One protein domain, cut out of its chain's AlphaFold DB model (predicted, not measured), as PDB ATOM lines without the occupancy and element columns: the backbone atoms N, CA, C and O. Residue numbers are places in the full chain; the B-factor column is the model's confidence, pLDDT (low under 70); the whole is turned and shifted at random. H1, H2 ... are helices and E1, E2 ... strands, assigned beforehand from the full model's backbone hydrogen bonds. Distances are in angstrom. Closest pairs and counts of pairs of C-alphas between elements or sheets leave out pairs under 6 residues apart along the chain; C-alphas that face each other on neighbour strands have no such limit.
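What this domain is: This is residues 65 to 211 of the 299 residues of an uncharacterized protein of Cylindrospermum sp. A1345 (UniProt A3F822). One twisted sheet of five strands, E1 E5 E4 E3 E2, forms a wall with helices over one of its faces and no named helix covering the other. H1 covers the E3 and E2 part, while the helical hairpin H3 and H4 starts over E1 and E5 and reaches with residues 161 to 167 past the edge strand E1; on the helix side a small side part follows, made of the short strand E6, a loop of residues 188 to 200 and H5, which comes near H4. The printed part has 147 residues with five named helices and six named strands, in the order E1 H1 E2 E3 E4 H2 E5 H3 H4 E6 H5, and the sheet is antiparallel throughout. The class is mixed, helices and strands, in two layers, H1, H3 and H4 on one face of the sheet. The whole is compact, with a radius of gyration of the C-alphas of 16.2 A and spans of 53 by 42 by 30 A.

How they stand to each other: The sheet runs E1, residues 65 to 72, E5, residues 138 to 145, E4, residues 122 to 128, E3, residues 110 to 116, and E2, residues 97 to 102. E1 and E5 are antiparallel at 163 degrees, with N 68 and O 142 at 2.8 A. Between E5 and E4, N 141 and O 125 are 2.8 A apart; between E4 and E3, N 113 and O 126 are 2.8 A apart; between E3 and E2, N 112 and O 100 are 2.8 A apart. E2 E3 E4 form a meander, each strand the antiparallel neighbour of the one before. H4, residues 167 to 181, is on the sheet at a height of 7.7 A, over E1 and only just over E5, with 3 C-alphas, and runs across the strands at 87 degrees to E1 on the local plane; its closest C-alphas to E1 are those of Ala 176 and Leu 70, 5.5 A. H3, residues 146 to 161, is on the same face at a height of 10.1 A. H3 and H4, a helical hairpin, touch with residues 156 to 160 of H3 alone, Leu 156 and Val 171 having the closest C-alphas at 6.2 A; they run opposite ways at a shallow tilt of 26 degrees. H1, residues 79 to 87, is on the same face at a height of 8.4 A, over E3 and only just over E2, with 3 C-alphas; the C-alphas of Pro 79 and Cys 113 are its closest to E3, 5.1 A. H2, residues 130 to 133, only grazes the sheet. H5, residues 201 to 209, is not on the sheet and is close to H4 but not clearly touching it, the closest C-alphas being those of Leu 180 and Ile 207, 6.7 A. E6, residues 184 to 187, pairs with no named strand, but its residues 184 to 185 pair with residues 91 to 92, and 186 to 187 with 198 to 199, both antiparallel. Every O i to N i+4 pair is within hydrogen-bond range in H1, H4 and H5, and 9 of 12 in H3; H2 is too short for such a pair.

Where its parts are: E1 begins at C-alpha 65, (-15.515, 31.446, -28.505), and is 23.1 A long; E5 is 22.9 A, E4 20.4 A and E3 19.8 A. H3 is 23.6 A long and H4 20.5 A, ending at C-alpha 181, (-30.596, 22.906, -30.010). H5 ends at C-alpha 209, (-39.599, 27.739, -38.570).

The domain as a whole: The two C-alphas farthest apart, those of Gly 106 and Glu 163, are 55.1 A apart. The printed part has no cut, and the link from E6 to H5, 13 residues, is long. The mean pLDDT of the printed part is 92.3, and residues 190 to 192 are under 70.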
ATOM      1  N   ARG A  65     -14.195  30.964 -28.907       95.31
ATOM      2  CA  ARG A  65     -15.515  31.446 -28.505       95.31
ATOM      3  C   ARG A  65     -16.278  31.988 -29.707       95.31
ATOM      4  O   ARG A  65     -15.742  32.797 -30.456       95.31
ATOM      5  N   ILE A  66     -17.544  31.605 -29.811       96.31
ATOM      6  CA  ILE A  66     -18.492  32.148 -30.781       96.31
ATOM      7  C   ILE A  66     -19.862  32.266 -30.118       96.31
ATOM      8  O   ILE A  66     -20.288  31.360 -29.396       96.31
ATOM      9  N   ASP A  67     -20.532  33.388 -30.348       96.50
ATOM     10  CA  ASP A  67     -21.845  33.669 -29.782       96.50
ATOM     11  C   ASP A  67     -22.835  33.779 -30.965       96.50
ATOM     12  O   ASP A  67     -22.735  34.691 -31.783       96.50
ATOM     13  N   GLY A  68     -23.742  32.807 -31.107       95.94
ATOM     14  CA  GLY A  68     -24.789  32.789 -32.132       95.94
ATOM     15  C   GLY A  68     -26.070  33.436 -31.613       95.94
ATOM     16  O   GLY A  68     -26.458  33.188 -30.472       95.94
ATOM     17  N   LYS A  69     -26.734  34.251 -32.436       95.81
ATOM     18  CA  LYS A  69     -27.944  34.985 -32.051       95.81
ATOM     19  C   LYS A  69     -29.123  34.618 -32.950       95.81
ATOM     20  O   LYS A  69     -29.025  34.719 -34.168       95.81
ATOM     21  N   LEU A  70     -30.239  34.252 -32.327       96.31
ATOM     22  CA  LEU A  70     -31.561  34.141 -32.935       96.31
ATOM     23  C   LEU A  70     -32.438  35.265 -32.380       96.31
ATOM     24  O   LEU A  70     -32.472  35.485 -31.171       96.31
ATOM     25  N   ARG A  71     -33.154  35.965 -33.257       95.56
ATOM     26  CA  ARG A  71     -34.051  37.059 -32.883       95.56
ATOM     27  C   ARG A  71     -35.496  36.672 -33.167       95.56
ATOM     28  O   ARG A  71     -35.846  36.419 -34.314       95.56
ATOM     29  N   ASP A  72     -36.317  36.644 -32.124       96.75
ATOM     30  CA  ASP A  72     -37.741  36.322 -32.202       96.75
ATOM     31  C   ASP A  72     -38.586  37.602 -32.198       96.75
ATOM     32  O   ASP A  72     -38.866  38.182 -31.145       96.75
ATOM     33  N   TYR A  73     -38.996  38.040 -33.389       96.38
ATOM     34  CA  TYR A  73     -39.884  39.194 -33.573       96.38
ATOM     35  C   TYR A  73     -41.325  38.919 -33.132       96.38
ATOM     36  O   TYR A  73     -42.047  39.849 -32.791       96.38
ATOM     37  N   SER A  74     -41.739  37.650 -33.086       95.38
ATOM     38  CA  SER A  74     -43.070  37.263 -32.607       95.38
ATOM     39  C   SER A  74     -43.176  37.329 -31.083       95.38
ATOM     40  O   SER A  74     -44.279  37.240 -30.547       95.38
ATOM     41  N   ARG A  75     -42.039  37.471 -30.381       95.25
ATOM     42  CA  ARG A  75     -41.946  37.583 -28.917       95.25
ATOM     43  C   ARG A  75     -42.731  36.474 -28.201       95.25
ATOM     44  O   ARG A  75     -43.429  36.741 -27.224       95.25
ATOM     45  N   ARG A  76     -42.621  35.225 -28.677       95.38
ATOM     46  CA  ARG A  76     -43.462  34.087 -28.241       95.38
ATOM     47  C   ARG A  76     -43.430  33.861 -26.734       95.38
ATOM     48  O   ARG A  76     -44.444  33.502 -26.137       95.38
ATOM     49  N   LYS A  77     -42.257  34.058 -26.130       96.62
ATOM     50  CA  LYS A  77     -42.038  34.014 -24.684       96.62
ATOM     51  C   LYS A  77     -41.089  35.132 -24.270       96.62
ATOM     52  O   LYS A  77     -40.027  35.310 -24.866       96.62
ATOM     53  N   THR A  78     -41.448  35.855 -23.217       95.88
ATOM     54  CA  THR A  78     -40.571  36.844 -22.581       95.88
ATOM     55  C   THR A  78     -39.503  36.160 -21.717       95.88
ATOM     56  O   THR A  78     -39.691  35.014 -21.296       95.88
ATOM     57  N   PRO A  79     -38.397  36.848 -21.374       96.81
ATOM     58  CA  PRO A  79     -37.387  36.311 -20.458       96.81
ATOM     59  C   PRO A  79     -37.970  35.816 -19.126       96.81
ATOM     60  O   PRO A  79     -37.586  34.750 -18.644       96.81
ATOM     61  N   THR A  80     -38.937  36.545 -18.561       95.88
ATOM     62  CA  THR A  80     -39.649  36.166 -17.332       95.88
ATOM     63  C   THR A  80     -40.423  34.860 -17.518       95.88
ATOM     64  O   THR A  80     -40.250  33.936 -16.730       95.88
ATOM     65  N   GLN A  81     -41.181  34.723 -18.612       96.88
ATOM     66  CA  GLN A  81     -41.919  33.490 -18.905       96.88
ATOM     67  C   GLN A  81     -40.980  32.295 -19.111       96.88
ATOM     68  O   GLN A  81     -41.288  31.190 -18.674       96.88
ATOM     69  N   ILE A  82     -39.808  32.494 -19.722       97.88
ATOM     70  CA  ILE A  82     -38.797  31.434 -19.832       97.88
ATOM     71  C   ILE A  82     -38.257  31.019 -18.455       97.88
ATOM     72  O   ILE A  82     -38.040  29.832 -18.203       97.88
ATOM     73  N   ALA A  83     -38.034  31.976 -17.551       97.06
ATOM     74  CA  ALA A  83     -37.636  31.668 -16.180       97.06
ATOM     75  C   ALA A  83     -38.734  30.899 -15.424       97.06
ATOM     76  O   ALA A  83     -38.413  30.010 -14.631       97.06
ATOM     77  N   ASP A  84     -40.007  31.183 -15.700       96.44
ATOM     78  CA  ASP A  84     -41.141  30.444 -15.144       96.44
ATOM     79  C   ASP A  84     -41.168  28.989 -15.635       96.44
ATOM     80  O   ASP A  84     -41.297  28.083 -14.810       96.44
ATOM     81  N   GLU A  85     -40.925  28.736 -16.929       96.69
ATOM     82  CA  GLU A  85     -40.771  27.367 -17.454       96.69
ATOM     83  C   GLU A  85     -39.613  26.625 -16.763       96.69
ATOM     84  O   GLU A  85     -39.722  25.445 -16.417       96.69
ATOM     85  N   ALA A  86     -38.489  27.313 -16.530       95.50
ATOM     86  CA  ALA A  86     -37.342  26.728 -15.841       95.50
ATOM     87  C   ALA A  86     -37.670  26.384 -14.380       95.50
ATOM     88  O   ALA A  86     -37.325  25.293 -13.918       95.50
ATOM     89  N   ARG A  87     -38.381  27.273 -13.674       94.94
ATOM     90  CA  ARG A  87     -38.828  27.066 -12.288       94.94
ATOM     91  C   ARG A  87     -39.836  25.923 -12.178       94.94
ATOM     92  O   ARG A  87     -39.759  25.143 -11.235       94.94
ATOM     93  N   ALA A  88     -40.723  25.788 -13.163       93.19
ATOM     94  CA  ALA A  88     -41.670  24.679 -13.275       93.19
ATOM     95  C   ALA A  88     -40.998  23.336 -13.627       93.19
ATOM     96  O   ALA A  88     -41.641  22.291 -13.607       93.19
ATOM     97  N   GLY A  89     -39.700  23.336 -13.946       92.56
ATOM     98  CA  GLY A  89     -38.962  22.133 -14.322       92.56
ATOM     99  C   GLY A  89     -39.204  21.679 -15.762       92.56
ATOM    100  O   GLY A  89     -38.772  20.580 -16.118       92.56
ATOM    101  N   ASN A  90     -39.826  22.515 -16.595       94.81
ATOM    102  CA  ASN A  90     -40.155  22.241 -17.997       94.81
ATOM    103  C   ASN A  90     -38.972  22.433 -18.956       94.81
ATOM    104  O   ASN A  90     -39.092  22.203 -20.158       94.81
ATOM    105  N   VAL A  91     -37.815  22.841 -18.437       95.06
ATOM    106  CA  VAL A  91     -36.598  23.051 -19.221       95.06
ATOM    107  C   VAL A  91     -35.644  21.881 -19.025       95.06
ATOM    108  O   VAL A  91     -35.283  21.519 -17.903       95.06
ATOM    109  N   ALA A  92     -35.197  21.293 -20.129       92.69
ATOM    110  CA  ALA A  92     -34.233  20.204 -20.146       92.69
ATOM    111  C   ALA A  92     -32.909  20.613 -20.813       92.69
ATOM    112  O   ALA A  92     -32.750  21.710 -21.344       92.69
ATOM    113  N   ARG A  93     -31.924  19.702 -20.761       89.50
ATOM    114  CA  ARG A  93     -30.540  19.846 -21.278       89.50
ATOM    115  C   ARG A  93     -29.648  20.850 -20.544       89.50
ATOM    116  O   ARG A  93     -28.427  20.741 -20.627       89.50
ATOM    117  N   VAL A  94     -30.228  21.737 -19.747       92.25
ATOM    118  CA  VAL A  94     -29.514  22.585 -18.789       92.25
ATOM    119  C   VAL A  94     -29.824  22.151 -17.358       92.25
ATOM    120  O   VAL A  94     -30.890  21.617 -17.069       92.25
ATOM    121  N   LYS A  95     -28.864  22.347 -16.449       89.44
ATOM    122  CA  LYS A  95     -29.014  22.014 -15.018       89.44
ATOM    123  C   LYS A  95     -29.241  23.230 -14.126       89.44
ATOM    124  O   LYS A  95     -29.545  23.075 -12.951       89.44
ATOM    125  N   LYS A  96     -28.974  24.425 -14.647       93.62
ATOM    126  CA  LYS A  96     -29.016  25.683 -13.904       93.62
ATOM    127  C   LYS A  96     -29.715  26.721 -14.757       93.62
ATOM    128  O   LYS A  96     -29.494  26.749 -15.968       93.62
ATOM    129  N   TYR A  97     -30.495  27.564 -14.104       96.19
ATOM    130  CA  TYR A  97     -30.999  28.797 -14.675       96.19
ATOM    131  C   TYR A  97     -30.717  29.947 -13.709       96.19
ATOM    132  O   TYR A  97     -30.464  29.726 -12.522       96.19
ATOM    133  N   TYR A  98     -30.708  31.163 -14.235       93.75
ATOM    134  CA  TYR A  98     -30.554  32.389 -13.466       93.75
ATOM    135  C   TYR A  98     -31.369  33.485 -14.148       93.75
ATOM    136  O   TYR A  98     -31.300  33.625 -15.364       93.75
ATOM    137  N   GLN A  99     -32.136  34.248 -13.380       94.12
ATOM    138  CA  GLN A  99     -32.860  35.420 -13.865       94.12
ATOM    139  C   GLN A  99     -32.282  36.644 -13.160       94.12
ATOM    140  O   GLN A  99     -32.091  36.619 -11.943       94.12
ATOM    141  N   CYS A 100     -31.993  37.698 -13.914       92.44
ATOM    142  CA  CYS A 100     -31.684  39.006 -13.350       92.44
ATOM    143  C   CYS A 100     -32.427  40.092 -14.111       92.44
ATOM    144  O   CYS A 100     -32.732  39.918 -15.287       92.44
ATOM    145  N   GLY A 101     -32.652  41.216 -13.449       87.62
ATOM    146  CA  GLY A 101     -33.167  42.420 -14.072       87.62
ATOM    147  C   GLY A 101     -32.497  43.641 -13.471       87.62
ATOM    148  O   GLY A 101     -32.069  43.617 -12.316       87.62
ATOM    149  N   GLU A 102     -32.392  44.691 -14.272       84.88
ATOM    150  CA  GLU A 102     -31.938  46.011 -13.846       84.88
ATOM    151  C   GLU A 102     -32.957  47.046 -14.325       84.88
ATOM    152  O   GLU A 102     -33.536  46.906 -15.403       84.88
ATOM    153  N   GLY A 103     -33.231  48.056 -13.507       83.94
ATOM    154  CA  GLY A 103     -34.189  49.103 -13.831       83.94
ATOM    155  C   GLY A 103     -34.113  50.251 -12.836       83.94
ATOM    156  O   GLY A 103     -33.642  50.085 -11.710       83.94
ATOM    157  N   ASN A 104     -34.586  51.420 -13.258       84.62
ATOM    158  CA  ASN A 104     -34.713  52.567 -12.368       84.62
ATOM    159  C   ASN A 104     -35.926  52.391 -11.449       84.62
ATOM    160  O   ASN A 104     -36.930  51.786 -11.828       84.62
ATOM    161  N   VAL A 105     -35.859  52.970 -10.251       85.12
ATOM    162  CA  VAL A 105     -36.995  52.994  -9.319       85.12
ATOM    163  C   VAL A 105     -38.210  53.626 -10.008       85.12
ATOM    164  O   VAL A 105     -38.118  54.722 -10.556       85.12
ATOM    165  N   GLY A 106     -39.346  52.923  -9.991       84.19
ATOM    166  CA  GLY A 106     -40.580  53.352 -10.662       84.19
ATOM    167  C   GLY A 106     -40.688  52.960 -12.141       84.19
ATOM    168  O   GLY A 106     -41.686  53.292 -12.773       84.19
ATOM    169  N   GLN A 107     -39.704  52.242 -12.694       80.88
ATOM    170  CA  GLN A 107     -39.742  51.688 -14.049       80.88
ATOM    171  C   GLN A 107     -39.734  50.154 -14.015       80.88
ATOM    172  O   GLN A 107     -39.267  49.537 -13.057       80.88
ATOM    173  N   GLN A 108     -40.265  49.529 -15.067       76.38
ATOM    174  CA  GLN A 108     -40.197  48.077 -15.228       76.38
ATOM    175  C   GLN A 108     -38.740  47.643 -15.456       76.38
ATOM    176  O   GLN A 108     -38.022  48.275 -16.233       76.38
ATOM    177  N   SER A 109     -38.302  46.574 -14.784       82.62
ATOM    178  CA  SER A 109     -36.956  46.026 -14.961       82.62
ATOM    179  C   SER A 109     -36.769  45.417 -16.349       82.62
ATOM    180  O   SER A 109     -37.681  44.820 -16.924       82.62
ATOM    181  N   ILE A 110     -35.551  45.540 -16.872       85.56
ATOM    182  CA  ILE A 110     -35.114  44.853 -18.083       85.56
ATOM    183  C   ILE A 110     -34.643  43.463 -17.675       85.56
ATOM    184  O   ILE A 110     -33.514  43.278 -17.216       85.56
ATOM    185  N   ASP A 111     -35.524  42.484 -17.824       91.50
ATOM    186  CA  ASP A 111     -35.243  41.114 -17.422       91.50
ATOM    187  C   ASP A 111     -34.398  40.368 -18.462       91.50
ATOM    188  O   ASP A 111     -34.613  40.436 -19.674       91.50
ATOM    189  N   THR A 112     -33.449  39.582 -17.965       96.19
ATOM    190  CA  THR A 112     -32.678  38.605 -18.730       96.19
ATOM    191  C   THR A 112     -32.746  37.252 -18.036       96.19
ATOM    192  O   THR A 112     -32.462  37.124 -16.842       96.19
ATOM    193  N   CYS A 113     -33.069  36.216 -18.805       97.50
ATOM    194  CA  CYS A 113     -33.007  34.829 -18.376       97.50
ATOM    195  C   CYS A 113     -31.759  34.155 -18.949       97.50
ATOM    196  O   CYS A 113     -31.401  34.311 -20.115       97.50
ATOM    197  N   TYR A 114     -31.086  33.386 -18.107       97.69
ATOM    198  CA  TYR A 114     -29.889  32.640 -18.437       97.69
ATOM    199  C   TYR A 114     -30.127  31.159 -18.203       97.69
ATOM    200  O   TYR A 114     -30.528  30.760 -17.110       97.69
ATOM    201  N   LEU A 115     -29.805  30.337 -19.198       97.56
ATOM    202  CA  LEU A 115     -29.902  28.883 -19.133       97.56
ATOM    203  C   LEU A 115     -28.502  28.270 -19.292       97.56
ATOM    204  O   LEU A 115     -27.787  28.518 -20.265       97.56
ATOM    205  N   GLY A 116     -28.087  27.470 -18.308       94.38
ATOM    206  CA  GLY A 116     -26.727  26.937 -18.192       94.38
ATOM    207  C   GLY A 116     -25.817  27.770 -17.282       94.38
ATOM    208  O   GLY A 116     -26.270  28.598 -16.495       94.38
ATOM    209  N   SER A 117     -24.505  27.521 -17.338       90.38
ATOM    210  CA  SER A 117     -23.515  28.237 -16.523       90.38
ATOM    211  C   SER A 117     -22.617  29.118 -17.386       90.38
ATOM    212  O   SER A 117     -22.132  28.691 -18.422       90.38
ATOM    213  N   ARG A 118     -22.255  30.311 -16.903       86.31
ATOM    214  CA  ARG A 118     -21.229  31.149 -17.555       86.31
ATOM    215  C   ARG A 118     -19.841  30.497 -17.618       86.31
ATOM    216  O   ARG A 118     -18.972  31.008 -18.318       86.31
ATOM    217  N   LYS A 119     -19.611  29.430 -16.843       85.50
ATOM    218  CA  LYS A 119     -18.366  28.649 -16.846       85.50
ATOM    219  C   LYS A 119     -18.456  27.386 -17.712       85.50
ATOM    220  O   LYS A 119     -17.445  26.713 -17.854       85.50
ATOM    221  N   SER A 120     -19.632  27.031 -18.240       86.88
ATOM    222  CA  SER A 120     -19.760  25.883 -19.143       86.88
ATOM    223  C   SER A 120     -19.406  26.251 -20.580       86.88
ATOM    224  O   SER A 120     -19.429  27.419 -20.961       86.88
ATOM    225  N   GLU A 121     -19.113  25.230 -21.384       87.94
ATOM    226  CA  GLU A 121     -18.812  25.380 -22.814       87.94
ATOM    227  C   GLU A 121     -19.998  25.899 -23.633       87.94
ATOM    228  O   GLU A 121     -19.798  26.431 -24.717       87.94
ATOM    229  N   LYS A 122     -21.229  25.743 -23.126       92.75
ATOM    230  CA  LYS A 122     -22.449  26.312 -23.708       92.75
ATOM    231  C   LYS A 122     -23.230  27.093 -22.664       92.75
ATOM    232  O   LYS A 122     -23.352  26.642 -21.520       92.75
ATOM    233  N   PHE A 123     -23.758  28.244 -23.061       94.75
ATOM    234  CA  PHE A 123     -24.522  29.144 -22.204       94.75
ATOM    235  C   PHE A 123     -25.505  29.963 -23.039       94.75
ATOM    236  O   PHE A 123     -25.086  30.606 -23.995       94.75
ATOM    237  N   LEU A 124     -26.788  29.955 -22.681       97.62
ATOM    238  CA  LEU A 124     -27.836  30.647 -23.432       97.62
ATOM    239  C   LEU A 124     -28.342  31.859 -22.643       97.62
ATOM    240  O   LEU A 124     -28.668  31.734 -21.459       97.62
ATOM    241  N   ARG A 125     -28.390  33.025 -23.295       97.38
ATOM    242  CA  ARG A 125     -28.968  34.273 -22.772       97.38
ATOM    243  C   ARG A 125     -30.245  34.598 -23.530       97.38
ATOM    244  O   ARG A 125     -30.251  34.493 -24.750       97.38
ATOM    245  N   ILE A 126     -31.290  35.004 -22.822       98.00
ATOM    246  CA  ILE A 126     -32.586  35.357 -23.400       98.00
ATOM    247  C   ILE A 126     -33.018  36.683 -22.787       98.00
ATOM    248  O   ILE A 126     -33.176  36.764 -21.568       98.00
ATOM    249  N   TYR A 127     -33.158  37.726 -23.600       96.31
ATOM    250  CA  TYR A 127     -33.434  39.088 -23.131       96.31
ATOM    251  C   TYR A 127     -34.323  39.860 -24.104       96.31
ATOM    252  O   TYR A 127     -34.397  39.537 -25.290       96.31
ATOM    253  N   ASP A 128     -34.997  40.892 -23.598       94.81
ATOM    254  CA  ASP A 128     -35.717  41.837 -24.450       94.81
ATOM    255  C   ASP A 128     -34.712  42.696 -25.228       94.81
ATOM    256  O   ASP A 128     -33.877  43.389 -24.639       94.81
ATOM    257  N   ALA A 129     -34.776  42.647 -26.557       93.00
ATOM    258  CA  ALA A 129     -33.879  43.403 -27.419       93.00
ATOM    259  C   ALA A 129     -34.252  44.890 -27.481       93.00
ATOM    260  O   ALA A 129     -33.408  45.712 -27.840       93.00
ATOM    261  N   LYS A 130     -35.482  45.261 -27.109       92.06
ATOM    262  CA  LYS A 130     -35.987  46.633 -27.222       92.06
ATOM    263  C   LYS A 130     -35.183  47.644 -26.403       92.06
ATOM    264  O   LYS A 130     -34.737  48.624 -26.991       92.06
ATOM    265  N   PRO A 131     -34.931  47.437 -25.101       88.00
ATOM    266  CA  PRO A 131     -34.157  48.395 -24.311       88.00
ATOM    267  C   PRO A 131     -32.660  48.421 -24.650       88.00
ATOM    268  O   PRO A 131     -31.997  49.410 -24.363       88.00
ATOM    269  N   VAL A 132     -32.117  47.348 -25.236       85.88
ATOM    270  CA  VAL A 132     -30.672  47.228 -25.511       85.88
ATOM    271  C   VAL A 132     -30.318  47.716 -26.914       85.88
ATOM    272  O   VAL A 132     -29.301  48.374 -27.108       85.88
ATOM    273  N   HIS A 133     -31.157  47.382 -27.895       86.56
ATOM    274  CA  HIS A 133     -30.883  47.561 -29.322       86.56
ATOM    275  C   HIS A 133     -31.949  48.395 -30.038       86.56
ATOM    276  O   HIS A 133     -31.860  48.552 -31.250       86.56
ATOM    277  N   CYS A 134     -32.967  48.898 -29.328       88.75
ATOM    278  CA  CYS A 134     -34.123  49.600 -29.906       88.75
ATOM    279  C   CYS A 134     -34.912  48.753 -30.922       88.75
ATOM    280  O   CYS A 134     -35.498  49.283 -31.863       88.75
ATOM    281  N   ILE A 135     -34.937  47.429 -30.735       91.56
ATOM    282  CA  ILE A 135     -35.597  46.481 -31.643       91.56
ATOM    283  C   ILE A 135     -36.669  45.715 -30.883       91.56
ATOM    284  O   ILE A 135     -36.370  45.072 -29.882       91.56
ATOM    285  N   ASP A 136     -37.909  45.756 -31.364       95.06
ATOM    286  CA  ASP A 136     -39.021  45.076 -30.703       95.06
ATOM    287  C   ASP A 136     -39.008  43.563 -30.969       95.06
ATOM    288  O   ASP A 136     -39.666  43.058 -31.875       95.06
ATOM    289  N   ALA A 137     -38.180  42.848 -30.210       96.56
ATOM    290  CA  ALA A 137     -37.983  41.409 -30.323       96.56
ATOM    291  C   ALA A 137     -37.413  40.823 -29.023       96.56
ATOM    292  O   ALA A 137     -36.926  41.549 -28.153       96.56
ATOM    293  N   VAL A 138     -37.413  39.493 -28.918       97.19
ATOM    294  CA  VAL A 138     -36.668  38.758 -27.886       97.19
ATOM    295  C   VAL A 138     -35.419  38.141 -28.515       97.19
ATOM    296  O   VAL A 138     -35.511  37.372 -29.472       97.19
ATOM    297  N   ASP A 139     -34.244  38.469 -27.978       97.00
ATOM    298  CA  ASP A 139     -32.963  37.922 -28.434       97.00
ATOM    299  C   ASP A 139     -32.613  36.653 -27.651       97.00
ATOM    300  O   ASP A 139     -32.622  36.639 -26.420       97.00
ATOM    301  N   TRP A 140     -32.245  35.604 -28.386       98.00
ATOM    302  CA  TRP A 140     -31.728  34.332 -27.893       98.00
ATOM    303  C   TRP A 140     -30.271  34.192 -28.326       98.00
ATOM    304  O   TRP A 140     -29.971  34.062 -29.510       98.00
ATOM    305  N   GLU A 141     -29.347  34.220 -27.375       97.38
ATOM    306  CA  GLU A 141     -27.914  34.276 -27.649       97.38
ATOM    307  C   GLU A 141     -27.192  33.076 -27.039       97.38
ATOM    308  O   GLU A 141     -27.001  32.984 -25.821       97.38
ATOM    309  N   LEU A 142     -26.801  32.135 -27.897       97.56
ATOM    310  CA  LEU A 142     -26.013  30.970 -27.530       97.56
ATOM    311  C   LEU A 142     -24.532  31.314 -27.582       97.56
ATOM    312  O   LEU A 142     -23.952  31.465 -28.650       97.56
ATOM    313  N   GLN A 143     -23.897  31.329 -26.423       97.25
ATOM    314  CA  GLN A 143     -22.452  31.341 -26.308       97.25
ATOM    315  C   GLN A 143     -21.903  29.917 -26.313       97.25
ATOM    316  O   GLN A 143     -22.260  29.112 -25.450       97.25
ATOM    317  N   CYS A 144     -20.970  29.655 -27.223       96.50
ATOM    318  CA  CYS A 144     -20.148  28.455 -27.274       96.50
ATOM    319  C   CYS A 144     -18.691  28.809 -26.947       96.50
ATOM    320  O   CYS A 144     -18.203  29.872 -27.331       96.50
ATOM    321  N   ARG A 145     -17.977  27.916 -26.254       94.56
ATOM    322  CA  ARG A 145     -16.541  28.039 -25.953       94.56
ATOM    323  C   ARG A 145     -15.774  26.778 -26.320       94.56
ATOM    324  O   ARG A 145     -16.356  25.697 -26.434       94.56
ATOM    325  N   ASP A 146     -14.468  26.947 -26.465       91.88
ATOM    326  CA  ASP A 146     -13.492  25.886 -26.680       91.88
ATOM    327  C   ASP A 146     -13.916  24.976 -27.842       91.88
ATOM    328  O   ASP A 146     -14.225  25.458 -28.930       91.88
ATOM    329  N   ALA A 147     -13.979  23.665 -27.627       91.50
ATOM    330  CA  ALA A 147     -14.309  22.714 -28.681       91.50
ATOM    331  C   ALA A 147     -15.733  22.897 -29.251       91.50
ATOM    332  O   ALA A 147     -15.938  22.652 -30.437       91.50
ATOM    333  N   ASN A 148     -16.708  23.379 -28.465       93.69
ATOM    334  CA  ASN A 148     -18.048  23.688 -28.994       93.69
ATOM    335  C   ASN A 148     -18.009  24.917 -29.913       93.69
ATOM    336  O   ASN A 148     -18.751  24.966 -30.892       93.69
ATOM    337  N   ALA A 149     -17.165  25.905 -29.596       95.69
ATOM    338  CA  ALA A 149     -17.000  27.083 -30.440       95.69
ATOM    339  C   ALA A 149     -16.317  26.731 -31.758       95.69
ATOM    340  O   ALA A 149     -16.794  27.133 -32.814       95.69
ATOM    341  N   ASP A 150     -15.252  25.935 -31.686       95.19
ATOM    342  CA  ASP A 150     -14.492  25.521 -32.858       95.19
ATOM    343  C   ASP A 150     -15.343  24.684 -33.815       95.19
ATOM    344  O   ASP A 150     -15.392  24.968 -35.006       95.19
ATOM    345  N   ILE A 151     -16.117  23.727 -33.291       94.88
ATOM    346  CA  ILE A 151     -17.045  22.935 -34.106       94.88
ATOM    347  C   ILE A 151     -18.110  23.827 -34.749       94.88
ATOM    348  O   ILE A 151     -18.361  23.709 -35.945       94.88
ATOM    349  N   PHE A 152     -18.736  24.733 -33.991       96.81
ATOM    350  CA  PHE A 152     -19.751  25.626 -34.554       96.81
ATOM    351  C   PHE A 152     -19.159  26.527 -35.653       96.81
ATOM    352  O   PHE A 152     -19.730  26.649 -36.737       96.81
ATOM    353  N   PHE A 153     -17.974  27.091 -35.420       97.19
ATOM    354  CA  PHE A 153     -17.236  27.868 -36.412       97.19
ATOM    355  C   PHE A 153     -16.899  27.051 -37.667       97.19
ATOM    356  O   PHE A 153     -17.048  27.552 -38.784       97.19
ATOM    357  N   GLN A 154     -16.507  25.785 -37.502       95.56
ATOM    358  CA  GLN A 154     -16.245  24.889 -38.624       95.56
ATOM    359  C   GLN A 154     -17.512  24.660 -39.456       95.56
ATOM    360  O   GLN A 154     -17.510  24.954 -40.648       95.56
ATOM    361  N   TYR A 155     -18.633  24.284 -38.832       95.88
ATOM    362  CA  TYR A 155     -19.902  24.125 -39.552       95.88
ATOM    363  C   TYR A 155     -20.314  25.394 -40.313       95.88
ATOM    364  O   TYR A 155     -20.751  25.299 -41.456       95.88
ATOM    365  N   LEU A 156     -20.150  26.583 -39.718       96.38
ATOM    366  CA  LEU A 156     -20.474  27.853 -40.384       96.38
ATOM    367  C   LEU A 156     -19.624  28.090 -41.630       96.38
ATOM    368  O   LEU A 156     -20.124  28.531 -42.663       96.38
ATOM    369  N   THR A 157     -18.330  27.819 -41.537       96.69
ATOM    370  CA  THR A 157     -17.381  28.090 -42.620       96.69
ATOM    371  C   THR A 157     -17.405  27.007 -43.698       96.69
ATOM    372  O   THR A 157     -17.215  27.329 -44.869       96.69
ATOM    373  N   ASP A 158     -17.749  25.762 -43.357       95.56
ATOM    374  CA  ASP A 158     -17.914  24.660 -44.316       95.56
ATOM    375  C   ASP A 158     -19.119  24.842 -45.248       95.56
ATOM    376  O   ASP A 158     -19.142  24.256 -46.329       95.56
ATOM    377  N   ILE A 159     -20.067  25.731 -44.920       95.50
ATOM    378  CA  ILE A 159     -21.138  26.141 -45.850       95.50
ATOM    379  C   ILE A 159     -20.557  26.713 -47.156       95.50
ATOM    380  O   ILE A 159     -21.198  26.644 -48.203       95.50
ATOM    381  N   SER A 160     -19.326  27.240 -47.134       92.81
ATOM    382  CA  SER A 160     -18.654  27.732 -48.346       92.81
ATOM    383  C   SER A 160     -18.386  26.632 -49.380       92.81
ATOM    384  O   SER A 160     -18.348  26.931 -50.573       92.81
ATOM    385  N   ASN A 161     -18.293  25.376 -48.935       89.38
ATOM    386  CA  ASN A 161     -18.082  24.199 -49.778       89.38
ATOM    387  C   ASN A 161     -19.394  23.608 -50.318       89.38
ATOM    388  O   ASN A 161     -19.364  22.678 -51.117       89.38
ATOM    389  N   VAL A 162     -20.552  24.117 -49.885       87.00
ATOM    390  CA  VAL A 162     -21.857  23.632 -50.343       87.00
ATOM    391  C   VAL A 162     -22.212  24.297 -51.676       87.00
ATOM    392  O   VAL A 162     -22.190  25.528 -51.804       87.00
ATOM    393  N   GLU A 163     -22.575  23.490 -52.671       82.44
ATOM    394  CA  GLU A 163     -23.171  23.956 -53.927       82.44
ATOM    395  C   GLU A 163     -24.639  24.327 -53.682       82.44
ATOM    396  O   GLU A 163     -25.545  23.502 -53.747       82.44
ATOM    397  N   SER A 164     -24.866  25.581 -53.299       82.25
ATOM    398  CA  SER A 164     -26.195  26.143 -53.068       82.25
ATOM    399  C   SER A 164     -26.184  27.617 -53.438       82.25
ATOM    400  O   SER A 164     -25.247  28.339 -53.094       82.25
ATOM    401  N   GLU A 165     -27.238  28.080 -54.103       81.75
ATOM    402  CA  GLU A 165     -27.441  29.504 -54.391       81.75
ATOM    403  C   GLU A 165     -27.835  30.285 -53.119       81.75
ATOM    404  O   GLU A 165     -27.569  31.482 -53.007       81.75
ATOM    405  N   ASN A 166     -28.345  29.591 -52.092       89.94
ATOM    406  CA  ASN A 166     -28.878  30.176 -50.857       89.94
ATOM    407  C   ASN A 166     -27.964  29.962 -49.637       89.94
ATOM    408  O   ASN A 166     -28.433  29.725 -48.523       89.94
ATOM    409  N   ARG A 167     -26.639  30.080 -49.801       92.81
ATOM    410  CA  ARG A 167     -25.670  29.875 -48.698       92.81
ATOM    411  C   ARG A 167     -25.968  30.717 -47.457       92.81
ATOM    412  O   ARG A 167     -25.807  30.237 -46.342       92.81
ATOM    413  N   ILE A 168     -26.428  31.955 -47.636       94.56
ATOM    414  CA  ILE A 168     -26.734  32.856 -46.513       94.56
ATOM    415  C   ILE A 168     -27.925  32.358 -45.699       94.56
ATOM    416  O   ILE A 168     -27.911  32.439 -44.472       94.56
ATOM    417  N   GLU A 169     -28.921  31.774 -46.360       93.81
ATOM    418  CA  GLU A 169     -30.034  31.131 -45.671       93.81
ATOM    419  C   GLU A 169     -29.558  29.894 -44.901       93.81
ATOM    420  O   GLU A 169     -29.937  29.710 -43.746       93.81
ATOM    421  N   CYS A 170     -28.659  29.089 -45.480       94.44
ATOM    422  CA  CYS A 170     -28.038  27.969 -44.768       94.44
ATOM    423  C   CYS A 170     -27.284  28.435 -43.512       94.44
ATOM    424  O   CYS A 170     -27.392  27.796 -42.467       94.44
ATOM    425  N   VAL A 171     -26.559  29.560 -43.590       96.12
ATOM    426  CA  VAL A 171     -25.873  30.167 -42.435       96.12
ATOM    427  C   VAL A 171     -26.888  30.580 -41.370       96.12
ATOM    428  O   VAL A 171     -26.730  30.212 -40.205       96.12
ATOM    429  N   ALA A 172     -27.944  31.300 -41.755       95.88
ATOM    430  CA  ALA A 172     -28.986  31.746 -40.832       95.88
ATOM    431  C   ALA A 172     -29.673  30.562 -40.131       95.88
ATOM    432  O   ALA A 172     -29.780  30.550 -38.902       95.88
ATOM    433  N   ARG A 173     -30.066  29.534 -40.897       95.62
ATOM    434  CA  ARG A 173     -30.677  28.307 -40.369       95.62
ATOM    435  C   ARG A 173     -29.728  27.565 -39.435       95.62
ATOM    436  O   ARG A 173     -30.138  27.195 -38.345       95.62
ATOM    437  N   LEU A 174     -28.448  27.419 -39.785       96.62
ATOM    438  CA  LEU A 174     -27.464  26.777 -38.907       96.62
ATOM    439  C   LEU A 174     -27.334  27.509 -37.561       96.62
ATOM    440  O   LEU A 174     -27.303  26.854 -36.516       96.62
ATOM    441  N   ILE A 175     -27.282  28.847 -37.569       97.38
ATOM    442  CA  ILE A 175     -27.231  29.651 -36.337       97.38
ATOM    443  C   ILE A 175     -28.498  29.431 -35.507       97.38
ATOM    444  O   ILE A 175     -28.399  29.120 -34.318       97.38
ATOM    445  N   ALA A 176     -29.675  29.545 -36.128       97.75
ATOM    446  CA  ALA A 176     -30.957  29.344 -35.459       97.75
ATOM    447  C   ALA A 176     -31.065  27.932 -34.862       97.75
ATOM    448  O   ALA A 176     -31.283  27.779 -33.660       97.75
ATOM    449  N   SER A 177     -30.808  26.896 -35.660       97.12
ATOM    450  CA  SER A 177     -30.839  25.501 -35.228       97.12
ATOM    451  C   SER A 177     -29.849  25.210 -34.101       97.12
ATOM    452  O   SER A 177     -30.168  24.419 -33.211       97.12
ATOM    453  N   ALA A 178     -28.665  25.831 -34.099       97.25
ATOM    454  CA  ALA A 178     -27.697  25.695 -33.012       97.25
ATOM    455  C   ALA A 178     -28.205  26.336 -31.710       97.25
ATOM    456  O   ALA A 178     -28.139  25.701 -30.653       97.25
ATOM    457  N   VAL A 179     -28.742  27.562 -31.786       97.88
ATOM    458  CA  VAL A 179     -29.332  28.275 -30.638       97.88
ATOM    459  C   VAL A 179     -30.477  27.461 -30.037       97.88
ATOM    460  O   VAL A 179     -30.472  27.194 -28.834       97.88
ATOM    461  N   LEU A 180     -31.410  27.000 -30.872       97.38
ATOM    462  CA  LEU A 180     -32.550  26.197 -30.437       97.38
ATOM    463  C   LEU A 180     -32.101  24.838 -29.883       97.38
ATOM    464  O   LEU A 180     -32.574  24.394 -28.844       97.38
ATOM    465  N   GLY A 181     -31.102  24.195 -30.486       95.50
ATOM    466  CA  GLY A 181     -30.596  22.906 -30.010       95.50
ATOM    467  C   GLY A 181     -29.892  22.939 -28.648       95.50
ATOM    468  O   GLY A 181     -29.679  21.879 -28.037       95.50
ATOM    469  N   ALA A 182     -29.543  24.123 -28.133       95.62
ATOM    470  CA  ALA A 182     -28.892  24.281 -26.835       95.62
ATOM    471  C   ALA A 182     -29.795  23.934 -25.641       95.62
ATOM    472  O   ALA A 182     -29.283  23.576 -24.575       95.62
ATOM    473  N   VAL A 183     -31.114  24.007 -25.813       95.62
ATOM    474  CA  VAL A 183     -32.117  23.807 -24.761       95.62
ATOM    475  C   VAL A 183     -33.289  22.975 -25.288       95.62
ATOM    476  O   VAL A 183     -33.363  22.663 -26.471       95.62
ATOM    477  N   GLU A 184     -34.163  22.512 -24.401       95.38
ATOM    478  CA  GLU A 184     -35.423  21.877 -24.781       95.38
ATOM    479  C   GLU A 184     -36.518  22.295 -23.796       95.38
ATOM    480  O   GLU A 184     -36.311  22.179 -22.586       95.38
ATOM    481  N   PHE A 185     -37.663  22.748 -24.310       96.06
ATOM    482  CA  PHE A 185     -38.857  23.045 -23.516       96.06
ATOM    483  C   PHE A 185     -39.889  21.940 -23.711       96.06
ATOM    484  O   PHE A 185     -40.323  21.667 -24.830       96.06
ATOM    485  N   ILE A 186     -40.270  21.293 -22.615       95.25
ATOM    486  CA  ILE A 186     -41.138  20.115 -22.607       95.25
ATOM    487  C   ILE A 186     -42.326  20.300 -21.666       95.25
ATOM    488  O   ILE A 186     -42.262  21.058 -20.699       95.25
ATOM    489  N   HIS A 187     -43.397  19.559 -21.918       91.38
ATOM    490  CA  HIS A 187     -44.410  19.275 -20.912       91.38
ATOM    491  C   HIS A 187     -43.880  18.160 -20.027       91.38
ATOM    492  O   HIS A 187     -43.781  17.019 -20.479       91.38
ATOM    493  N   ARG A 188     -43.493  18.472 -18.787       81.06
ATOM    494  CA  ARG A 188     -42.947  17.450 -17.897       81.06
ATOM    495  C   ARG A 188     -44.062  16.557 -17.351       81.06
ATOM    496  O   ARG A 188     -44.729  16.909 -16.387       81.06
ATOM    497  N   GLN A 189     -44.247  15.403 -17.980       71.12
ATOM    498  CA  GLN A 189     -45.115  14.315 -17.524       71.12
ATOM    499  C   GLN A 189     -44.321  13.321 -16.657       71.12
ATOM    500  O   GLN A 189     -43.084  13.329 -16.674       71.12
ATOM    501  N   GLU A 190     -45.007  12.456 -15.898       60.03
ATOM    502  CA  GLU A 190     -44.365  11.456 -15.033       60.03
ATOM    503  C   GLU A 190     -43.326  10.615 -15.804       60.03
ATOM    504  O   GLU A 190     -43.636   9.881 -16.741       60.03
ATOM    505  N   GLY A 191     -42.050  10.742 -15.420       62.66
ATOM    506  CA  GLY A 191     -40.943  10.002 -16.025       62.66
ATOM    507  C   GLY A 191     -39.659  10.818 -16.203       62.66
ATOM    508  O   GLY A 191     -39.661  12.005 -16.510       62.66
ATOM    509  N   VAL A 192     -38.507  10.161 -16.044       67.19
ATOM    510  CA  VAL A 192     -37.185  10.825 -16.077       67.19
ATOM    511  C   VAL A 192     -36.636  10.983 -17.506       67.19
ATOM    512  O   VAL A 192     -35.776  11.825 -17.764       67.19
ATOM    513  N   ARG A 193     -37.103  10.165 -18.459       78.12
ATOM    514  CA  ARG A 193     -36.522  10.094 -19.810       78.12
ATOM    515  C   ARG A 193     -37.039  11.217 -20.707       78.12
ATOM    516  O   ARG A 193     -38.178  11.164 -21.153       78.12
ATOM    517  N   LEU A 194     -36.153  12.153 -21.057       80.06
ATOM    518  CA  LEU A 194     -36.439  13.277 -21.962       80.06
ATOM    519  C   LEU A 194     -37.017  12.839 -23.317       80.06
ATOM    520  O   LEU A 194     -37.892  13.506 -23.843       80.06
ATOM    521  N   SER A 195     -36.569  11.707 -23.865       80.94
ATOM    522  CA  SER A 195     -37.028  11.207 -25.171       80.94
ATOM    523  C   SER A 195     -38.506  10.804 -25.215       80.94
ATOM    524  O   SER A 195     -39.004  10.482 -26.284       80.94
ATOM    525  N   ARG A 196     -39.176  10.733 -24.060       81.62
ATOM    526  CA  ARG A 196     -40.604  10.402 -23.931       81.62
ATOM    527  C   ARG A 196     -41.458  11.621 -23.583       81.62
ATOM    528  O   ARG A 196     -42.660  11.478 -23.422       81.62
ATOM    529  N   GLN A 197     -40.830  12.779 -23.400       86.12
ATOM    530  CA  GLN A 197     -41.509  14.008 -23.018       86.12
ATOM    531  C   GLN A 197     -41.949  14.741 -24.284       86.12
ATOM    532  O   GLN A 197     -41.176  14.840 -25.239       86.12
ATOM    533  N   GLN A 198     -43.177  15.250 -24.285       91.50
ATOM    534  CA  GLN A 198     -43.689  16.043 -25.396       91.50
ATOM    535  C   GLN A 198     -43.092  17.450 -25.344       91.50
ATOM    536  O   GLN A 198     -42.988  18.048 -24.270       91.50
ATOM    537  N   ARG A 199     -42.691  17.981 -26.500       94.56
ATOM    538  CA  ARG A 199     -42.232  19.365 -26.623       94.56
ATOM    539  C   ARG A 199     -43.400  20.329 -26.408       94.56
ATOM    540  O   ARG A 199     -44.529  20.005 -26.760       94.56
ATOM    541  N   GLN A 200     -43.132  21.503 -25.842       96.19
ATOM    542  CA  GLN A 200     -44.135  22.568 -25.809       96.19
ATOM    543  C   GLN A 200     -44.405  23.102 -27.219       96.19
ATOM    544  O   GLN A 200     -43.472  23.307 -27.992       96.19
ATOM    545  N   GLU A 201     -45.670  23.368 -27.534       96.81
ATOM    546  CA  GLU A 201     -46.124  23.732 -28.886       96.81
ATOM    547  C   GLU A 201     -45.421  24.977 -29.442       96.81
ATOM    548  O   GLU A 201     -44.931  24.967 -30.568       96.81
ATOM    549  N   TRP A 202     -45.287  26.035 -28.633       96.94
ATOM    550  CA  TRP A 202     -44.599  27.261 -29.056       96.94
ATOM    551  C   TRP A 202     -43.118  27.021 -29.374       96.94
ATOM    552  O   TRP A 202     -42.550  27.712 -30.216       96.94
ATOM    553  N   TRP A 203     -42.492  26.052 -28.702       97.31
ATOM    554  CA  TRP A 203     -41.093  25.700 -28.912       97.31
ATOM    555  C   TRP A 203     -40.918  24.801 -30.139       97.31
ATOM    556  O   TRP A 203     -39.958  24.977 -30.883       97.31
ATOM    557  N   GLU A 204     -41.857  23.880 -30.385       96.69
ATOM    558  CA  GLU A 204     -41.921  23.110 -31.637       96.69
ATOM    559  C   GLU A 204     -42.058  24.050 -32.838       96.69
ATOM    560  O   GLU A 204     -41.224  23.992 -33.733       96.69
ATOM    561  N   ALA A 205     -42.987  25.012 -32.788       96.44
ATOM    562  CA  ALA A 205     -43.176  25.990 -33.858       96.44
ATOM    563  C   ALA A 205     -41.898  26.798 -34.163       96.44
ATOM    564  O   ALA A 205     -41.542  26.981 -35.325       96.44
ATOM    565  N   MET A 206     -41.158  27.236 -33.133       96.25
ATOM    566  CA  MET A 206     -39.869  27.916 -33.336       96.25
ATOM    567  C   MET A 206     -38.825  27.024 -34.020       96.25
ATOM    568  O   MET A 206     -38.030  27.510 -34.822       96.25
ATOM    569  N   ILE A 207     -38.797  25.731 -33.687       96.81
ATOM    570  CA  ILE A 207     -37.881  24.760 -34.294       96.81
ATOM    571  C   ILE A 207     -38.257  24.495 -35.749       96.81
ATOM    572  O   ILE A 207     -37.365  24.477 -36.597       96.81
ATOM    573  N   ASP A 208     -39.543  24.335 -36.042       96.25
ATOM    574  CA  ASP A 208     -40.038  24.096 -37.397       96.25
ATOM    575  C   ASP A 208     -39.734  25.284 -38.317       96.25
ATOM    576  O   ASP A 208     -39.213  25.098 -39.418       96.25
ATOM    577  N   GLU A 209     -39.942  26.513 -37.837       94.12
ATOM    578  CA  GLU A 209     -39.599  27.739 -38.570       94.12
ATOM    579  C   GLU A 209     -38.097  27.868 -38.858       94.12
ATOM    580  O   GLU A 209     -37.704  28.361 -39.914       94.12
ATOM    581  N   ALA A 210     -37.241  27.393 -37.948       92.75
ATOM    582  CA  ALA A 210     -35.795  27.359 -38.158       92.75
ATOM    583  C   ALA A 210     -35.337  26.223 -39.097       92.75
ATOM    584  O   ALA A 210     -34.158  26.166 -39.459       92.75
ATOM    585  N   GLY A 211     -36.236  25.314 -39.490       92.88
ATOM    586  CA  GLY A 211     -35.908  24.109 -40.254       92.88
ATOM    587  C   GLY A 211     -35.254  23.005 -39.416       92.88
ATOM    588  O   GLY A 211     -34.584  22.131 -39.965       92.88
TER     589      GLY A 211